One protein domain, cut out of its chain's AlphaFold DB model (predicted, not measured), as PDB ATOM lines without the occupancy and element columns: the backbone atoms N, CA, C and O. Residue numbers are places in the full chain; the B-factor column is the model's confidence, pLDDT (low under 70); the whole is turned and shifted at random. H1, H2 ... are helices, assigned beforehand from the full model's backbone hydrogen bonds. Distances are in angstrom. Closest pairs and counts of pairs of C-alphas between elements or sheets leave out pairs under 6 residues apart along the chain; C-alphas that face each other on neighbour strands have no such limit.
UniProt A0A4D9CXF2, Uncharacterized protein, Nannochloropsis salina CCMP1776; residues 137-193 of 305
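Overview. This is residues 137 to 193 of the 305 residues of an uncharacterized protein of Nannochloropsis salina CCMP1776 (UniProt A0A4D9CXF2). The longest helix, H1, makes a hairpin with H2, and the short helix H3 packs on H2 at the far end of H2 from the H1 link, folding back across it at a slant. H2 is in the middle, touching both other helices, and after H3 a tail without a named helix, residues 185 to 193, runs back toward the link between H1 and H2. The printed part has 57 residues, with three named helices in the order H1, H2, H3 and no named strand, and the class is all helix. It is compact, with a radius of gyration of the C-alphas of 11.1 A, and spans 31 by 22 by 14 A.

Arrangement. Start at H1, residues 137 to 154, and look across to H2, residues 159 to 173. They form a helical hairpin and touch, H1 with residues 139 to 147 alone; the closest C-alphas are those of Leu 143 and Glu 161, 5.9 A apart. Their lines stand at a shallow tilt of 19 degrees, and they run opposite ways. Next find H3, residues 175 to 184, which touches H2; here H2 takes part with residues 166 to 172 alone. The closest C-alphas, those of Ser 170 and Gly 178, are 4.1 A apart. H2 and H3 run opposite ways at a steep tilt of 45 degrees. H1 and H3 are apart. Along the backbones of H1, H2 and H3, every O i to N i+4 pair is within hydrogen-bond range.

Along the chain. Find C-alpha 137 at (164.491, 149.155, 165.452); from there H1 runs 25.8 A to C-alpha 154 at (183.529, 153.458, 182.289). H2 runs 20.7 A from C-alpha 159 to C-alpha 173. H3 runs 14.1 A from C-alpha 175 to C-alpha 184 at (166.837, 137.459, 178.430).

Size, cuts and confidence. The two C-alphas farthest apart, those of Leu 153 and Glu 176, are 32.1 A apart. The printed part has no cut, and the links H1 to H2 and H2 to H3 are both tight. The mean pLDDT of the printed part is 96.0, and no printed residue is under 70.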
ATOM      1  N   PRO A 137     163.374 150.023 165.829       98.50
ATOM      2  CA  PRO A 137     164.491 149.155 165.452       98.50
ATOM      3  C   PRO A 137     165.847 149.865 165.541       98.50
ATOM      4  O   PRO A 137     166.786 149.331 166.128       98.50
ATOM      5  N   GLU A 138     165.922 151.091 165.030       98.25
ATOM      6  CA  GLU A 138     167.123 151.922 165.046       98.25
ATOM      7  C   GLU A 138     167.497 152.326 166.476       98.25
ATOM      8  O   GLU A 138     168.675 152.320 166.833       98.25
ATOM      9  N   ALA A 139     166.505 152.630 167.323       98.56
ATOM     10  CA  ALA A 139     166.732 152.921 168.736       98.56
ATOM     11  C   ALA A 139     167.384 151.736 169.458       98.56
ATOM     12  O   ALA A 139     168.318 151.942 170.228       98.56
ATOM     13  N   LEU A 140     166.917 150.506 169.211       98.56
ATOM     14  CA  LEU A 140     167.500 149.306 169.820       98.56
ATOM     15  C   LEU A 140     168.954 149.111 169.394       98.56
ATOM     16  O   LEU A 140     169.801 148.923 170.259       98.56
ATOM     17  N   GLU A 141     169.246 149.215 168.096       97.56
ATOM     18  CA  GLU A 141     170.616 149.080 167.586       97.56
ATOM     19  C   GLU A 141     171.547 150.149 168.176       97.56
ATOM     20  O   GLU A 141     172.656 149.845 168.625       97.56
ATOM     21  N   GLN A 142     171.098 151.406 168.211       97.56
ATOM     22  CA  GLN A 142     171.882 152.507 168.763       97.56
ATOM     23  C   GLN A 142     172.142 152.315 170.262       97.56
ATOM     24  O   GLN A 142     173.275 152.504 170.706       97.56
ATOM     25  N   LEU A 143     171.121 151.912 171.024       98.31
ATOM     26  CA  LEU A 143     171.224 151.715 172.468       98.31
ATOM     27  C   LEU A 143     172.060 150.485 172.822       98.31
ATOM     28  O   LEU A 143     172.841 150.568 173.760       98.31
ATOM     29  N   ASP A 144     171.964 149.385 172.070       97.69
ATOM     30  CA  ASP A 144     172.840 148.216 172.245       97.69
ATOM     31  C   ASP A 144     174.315 148.630 172.124       97.69
ATOM     32  O   ASP A 144     175.128 148.359 173.008       97.69
ATOM     33  N   ARG A 145     174.649 149.399 171.082       96.69
ATOM     34  CA  ARG A 145     176.010 149.915 170.886       96.69
ATOM     35  C   ARG A 145     176.427 150.929 171.955       96.69
ATOM     36  O   ARG A 145     177.604 150.980 172.314       96.69
ATOM     37  N   ALA A 146     175.495 151.747 172.442       97.25
ATOM     38  CA  ALA A 146     175.756 152.704 173.514       97.25
ATOM     39  C   ALA A 146     176.026 151.998 174.852       97.25
ATOM     40  O   ALA A 146     176.969 152.382 175.538       97.25
ATOM     41  N   ILE A 147     175.278 150.933 175.172       97.31
ATOM     42  CA  ILE A 147     175.528 150.070 176.338       97.31
ATOM     43  C   ILE A 147     176.935 149.486 176.239       97.31
ATOM     44  O   ILE A 147     177.748 149.725 177.127       97.31
ATOM     45  N   ASP A 148     177.253 148.797 175.139       95.69
ATOM     46  CA  ASP A 148     178.558 148.151 174.970       95.69
ATOM     47  C   ASP A 148     179.711 149.149 175.139       95.69
ATOM     48  O   ASP A 148     180.688 148.875 175.842       95.69
ATOM     49  N   ARG A 149     179.590 150.339 174.535       93.94
ATOM     50  CA  ARG A 149     180.596 151.398 174.654       93.94
ATOM     51  C   ARG A 149     180.704 151.933 176.077       93.94
ATOM     52  O   ARG A 149     181.821 152.035 176.577       93.94
ATOM     53  N   TYR A 150     179.589 152.331 176.685       94.88
ATOM     54  CA  TYR A 150     179.580 152.959 178.003       94.88
ATOM     55  C   TYR A 150     180.143 152.005 179.051       94.88
ATOM     56  O   TYR A 150     181.051 152.372 179.795       94.88
ATOM     57  N   GLU A 151     179.655 150.764 179.068       95.44
ATOM     58  CA  GLU A 151     180.093 149.766 180.037       95.44
ATOM     59  C   GLU A 151     181.583 149.459 179.858       95.44
ATOM     60  O   GLU A 151     182.326 149.475 180.835       95.44
ATOM     61  N   THR A 152     182.054 149.294 178.617       94.19
ATOM     62  CA  THR A 152     183.483 149.068 178.340       94.19
ATOM     63  C   THR A 152     184.356 150.256 178.749       94.19
ATOM     64  O   THR A 152     185.454 150.063 179.264       94.19
ATOM     65  N   LEU A 153     183.908 151.488 178.492       92.56
ATOM     66  CA  LEU A 153     184.709 152.693 178.718       92.56
ATOM     67  C   LEU A 153     184.774 153.095 180.195       92.56
ATOM     68  O   LEU A 153     185.818 153.554 180.654       92.56
ATOM     69  N   TYR A 154     183.661 152.968 180.914       92.12
ATOM     70  CA  TYR A 154     183.529 153.458 182.289       92.12
ATOM     71  C   TYR A 154     183.556 152.354 183.339       92.12
ATOM     72  O   TYR A 154     183.582 152.671 184.528       92.12
ATOM     73  N   GLU A 155     183.542 151.086 182.917       94.62
ATOM     74  CA  GLU A 155     183.505 149.915 183.795       94.62
ATOM     75  C   GLU A 155     182.364 149.993 184.824       94.62
ATOM     76  O   GLU A 155     182.516 149.674 186.004       94.62
ATOM     77  N   GLN A 156     181.207 150.476 184.371       93.38
ATOM     78  CA  GLN A 156     180.013 150.734 185.176       93.38
ATOM     79  C   GLN A 156     178.761 150.311 184.415       93.38
ATOM     80  O   GLN A 156     178.778 150.184 183.195       93.38
ATOM     81  N   VAL A 157     177.654 150.127 185.137       95.19
ATOM     82  CA  VAL A 157     176.357 149.807 184.527       95.19
ATOM     83  C   VAL A 157     175.849 151.004 183.716       95.19
ATOM     84  O   VAL A 157     175.706 152.100 184.256       95.19
ATOM     85  N   ALA A 158     175.536 150.782 182.436       96.88
ATOM     86  CA  ALA A 158     174.927 151.772 181.539       96.88
ATOM     87  C   ALA A 158     173.416 151.894 181.807       96.88
ATOM     88  O   ALA A 158     172.578 151.436 181.023       96.88
ATOM     89  N   THR A 159     173.049 152.374 182.995       96.75
ATOM     90  CA  THR A 159     171.669 152.283 183.492       96.75
ATOM     91  C   THR A 159     170.690 153.082 182.643       96.75
ATOM     92  O   THR A 159     169.622 152.573 182.309       96.75
ATOM     93  N   GLU A 160     171.041 154.306 182.264       96.75
ATOM     94  CA  GLU A 160     170.230 155.164 181.409       96.75
ATOM     95  C   GLU A 160     169.975 154.506 180.046       96.75
ATOM     96  O   GLU A 160     168.822 154.382 179.624       96.75
ATOM     97  N   GLU A 161     171.026 154.013 179.388       97.88
ATOM     98  CA  GLU A 161     170.940 153.297 178.115       97.88
ATOM     99  C   GLU A 161     170.049 152.051 178.240       97.88
ATOM    100  O   GLU A 161     169.158 151.825 177.416       97.88
ATOM    101  N   ARG A 162     170.243 151.256 179.301       98.19
ATOM    102  CA  ARG A 162     169.466 150.034 179.565       98.19
ATOM    103  C   ARG A 162     167.990 150.337 179.820       98.19
ATOM    104  O   ARG A 162     167.135 149.622 179.295       98.19
ATOM    105  N   VAL A 163     167.674 151.399 180.562       98.38
ATOM    106  CA  VAL A 163     166.292 151.842 180.815       98.38
ATOM    107  C   VAL A 163     165.617 152.291 179.521       98.38
ATOM    108  O   VAL A 163     164.513 151.836 179.221       98.38
ATOM    109  N   TRP A 164     166.279 153.119 178.708       98.62
ATOM    110  CA  TRP A 164     165.735 153.530 177.412       98.62
ATOM    111  C   TRP A 164     165.534 152.344 176.474       98.62
ATOM    112  O   TRP A 164     164.492 152.237 175.823       98.62
ATOM    113  N   ARG A 165     166.473 151.398 176.455       98.69
ATOM    114  CA  ARG A 165     166.347 150.175 175.661       98.69
ATOM    115  C   ARG A 165     165.160 149.336 176.118       98.69
ATOM    116  O   ARG A 165     164.400 148.839 175.290       98.69
ATOM    117  N   ALA A 166     164.966 149.199 177.427       98.50
ATOM    118  CA  ALA A 166     163.829 148.489 177.992       98.50
ATOM    119  C   ALA A 166     162.489 149.176 177.669       98.50
ATOM    120  O   ALA A 166     161.506 148.495 177.356       98.50
ATOM    121  N   ALA A 167     162.451 150.511 177.668       98.56
ATOM    122  CA  ALA A 167     161.292 151.277 177.220       98.56
ATOM    123  C   ALA A 167     160.975 151.006 175.740       98.56
ATOM    124  O   ALA A 167     159.829 150.707 175.402       98.56
ATOM    125  N   VAL A 168     161.989 151.016 174.866       98.69
ATOM    126  CA  VAL A 168     161.824 150.676 173.444       98.69
ATOM    127  C   VAL A 168     161.310 149.244 173.278       98.69
ATOM    128  O   VAL A 168     160.329 149.039 172.569       98.69
ATOM    129  N   LEU A 169     161.909 148.254 173.951       98.62
ATOM    130  CA  LEU A 169     161.486 146.849 173.867       98.62
ATOM    131  C   LEU A 169     160.026 146.655 174.289       98.62
ATOM    132  O   LEU A 169     159.274 145.967 173.597       98.62
ATOM    133  N   SER A 170     159.632 147.272 175.404       98.00
ATOM    134  CA  SER A 170     158.261 147.207 175.923       98.00
ATOM    135  C   SER A 170     157.272 147.859 174.963       98.00
ATOM    136  O   SER A 170     156.213 147.294 174.696       98.00
ATOM    137  N   ARG A 171     157.639 149.008 174.384       97.12
ATOM    138  CA  ARG A 171     156.770 149.733 173.458       97.12
ATOM    139  C   ARG A 171     156.645 149.048 172.104       97.12
ATOM    140  O   ARG A 171     155.550 148.974 171.558       97.12
ATOM    141  N   TYR A 172     157.759 148.572 171.559       98.06
ATOM    142  CA  TYR A 172     157.829 148.024 170.210       98.06
ATOM    143  C   TYR A 172     157.230 146.619 170.117       98.06
ATOM    144  O   TYR A 172     156.533 146.304 169.157       98.06
ATOM    145  N   HIS A 173     157.469 145.777 171.125       97.19
ATOM    146  CA  HIS A 173     156.994 144.392 171.130       97.19
ATOM    147  C   HIS A 173     155.742 144.169 171.990       97.19
ATOM    148  O   HIS A 173     155.204 143.062 172.010       97.19
ATOM    149  N   GLY A 174     155.284 145.195 172.707       95.50
ATOM    150  CA  GLY A 174     154.281 145.064 173.758       95.50
ATOM    151  C   GLY A 174     154.886 144.557 175.071       95.50
ATOM    152  O   GLY A 174     155.947 143.929 175.096       95.50
ATOM    153  N   ARG A 175     154.189 144.824 176.182       91.88
ATOM    154  CA  ARG A 175     154.706 144.644 177.551       91.88
ATOM    155  C   ARG A 175     155.271 143.249 177.823       91.88
ATOM    156  O   ARG A 175     156.401 143.137 178.282       91.88
ATOM    157  N   GLU A 176     154.510 142.192 177.553       95.38
ATOM    158  CA  GLU A 176     154.924 140.822 177.897       95.38
ATOM    159  C   GLU A 176     156.145 140.366 177.090       95.38
ATOM    160  O   GLU A 176     157.129 139.881 177.653       95.38
ATOM    161  N   THR A 177     156.118 140.578 175.769       97.62
ATOM    162  CA  THR A 177     157.229 140.194 174.885       97.62
ATOM    163  C   THR A 177     158.460 141.064 175.135       97.62
ATOM    164  O   THR A 177     159.584 140.558 175.142       97.62
ATOM    165  N   GLY A 178     158.264 142.361 175.378       97.62
ATOM    166  CA  GLY A 178     159.324 143.286 175.761       97.62
ATOM    167  C   GLY A 178     160.000 142.865 177.063       97.62
ATOM    168  O   GLY A 178     161.219 142.719 177.089       97.62
ATOM    169  N   LEU A 179     159.224 142.559 178.107       97.44
ATOM    170  CA  LEU A 179     159.742 142.086 179.395       97.44
ATOM    171  C   LEU A 179     160.524 140.774 179.265       97.44
ATOM    172  O   LEU A 179     161.593 140.632 179.860       97.44
ATOM    173  N   ALA A 180     160.036 139.826 178.461       98.00
ATOM    174  CA  ALA A 180     160.765 138.589 178.186       98.00
ATOM    175  C   ALA A 180     162.130 138.871 177.530       98.00
ATOM    176  O   ALA A 180     163.144 138.314 177.952       98.00
ATOM    177  N   LYS A 181     162.177 139.788 176.554       98.12
ATOM    178  CA  LYS A 181     163.428 140.214 175.903       98.12
ATOM    179  C   LYS A 181     164.376 140.911 176.879       98.12
ATOM    180  O   LYS A 181     165.568 140.599 176.883       98.12
ATOM    181  N   ILE A 182     163.857 141.790 177.734       97.50
ATOM    182  CA  ILE A 182     164.629 142.471 178.782       97.50
ATOM    183  C   ILE A 182     165.273 141.436 179.712       97.50
ATOM    184  O   ILE A 182     166.487 141.430 179.862       97.50
ATOM    185  N   ARG A 183     164.492 140.489 180.244       95.62
ATOM    186  CA  ARG A 183     164.989 139.442 181.156       95.62
ATOM    187  C   ARG A 183     165.970 138.465 180.507       95.62
ATOM    188  O   ARG A 183     166.797 137.888 181.202       95.62
ATOM    189  N   SER A 184     165.876 138.268 179.191       96.25
ATOM    190  CA  SER A 184     166.837 137.459 178.430       96.25
ATOM    191  C   SER A 184     168.119 138.207 178.050       96.25
ATOM    192  O   SER A 184     169.060 137.584 177.561       96.25
ATOM    193  N   SER A 185     168.158 139.531 178.230       93.25
ATOM    194  CA  SER A 185     169.332 140.334 177.890       93.25
ATOM    195  C   SER A 185     170.459 140.078 178.896       93.25
ATOM    196  O   SER A 185     170.180 139.887 180.083       93.25
ATOM    197  N   PRO A 186     171.729 140.074 178.458       91.75
ATOM    198  CA  PRO A 186     172.841 139.858 179.369       91.75
ATOM    199  C   PRO A 186     172.883 140.967 180.438       91.75
ATOM    200  O   PRO A 186     172.728 142.156 180.110       91.75
ATOM    201  N   PRO A 187     173.089 140.605 181.719       91.81
ATOM    202  CA  PRO A 187     173.325 141.599 182.756       91.81
ATOM    203  C   PRO A 187     174.634 142.344 182.472       91.81
ATOM    204  O   PRO A 187     175.487 141.865 181.723       91.81
ATOM    205  N   SER A 188     174.797 143.513 183.087       93.44
ATOM    206  CA  SER A 188     176.066 144.239 183.024       93.44
ATOM    207  C   SER A 188     177.193 143.399 183.638       93.44
ATOM    208  O   SER A 188     177.003 142.851 184.730       93.44
ATOM    209  N   PRO A 189     178.375 143.302 183.001       93.25
ATOM    210  CA  PRO A 189     179.517 142.604 183.589       93.25
ATOM    211  C   PRO A 189     180.140 143.379 184.762       93.25
ATOM    212  O   PRO A 189     180.934 142.811 185.510       93.25
ATOM    213  N   TYR A 190     179.755 144.646 184.960       91.69
ATOM    214  CA  TYR A 190     180.310 145.547 185.976       91.69
ATOM    215  C   TYR A 190     179.462 145.641 187.257       91.69
ATOM    216  O   TYR A 190     179.673 146.517 188.094       91.69
ATOM    217  N   GLY A 191     178.519 144.714 187.450       89.44
ATOM    218  CA  GLY A 191     177.748 144.582 188.686       89.44
ATOM    219  C   GLY A 191     176.392 145.286 188.651       89.44
ATOM    220  O   GLY A 191     175.672 145.224 187.657       89.44
ATOM    221  N   THR A 192     175.999 145.880 189.779       89.00
ATOM    222  CA  THR A 192     174.666 146.468 189.977       89.00
ATOM    223  C   THR A 192     174.730 147.982 190.111       89.00
ATOM    224  O   THR A 192     175.633 148.511 190.756       89.00
ATOM    225  N   GLU A 193     173.721 148.669 189.577       92.19
ATOM    226  CA  GLU A 193     173.530 150.106 189.774       92.19
ATOM    227  C   GLU A 193     173.508 150.462 191.271       92.19
ATOM    228  O   GLU A 193     172.758 149.878 192.055       92.19
TER     229      GLU A 193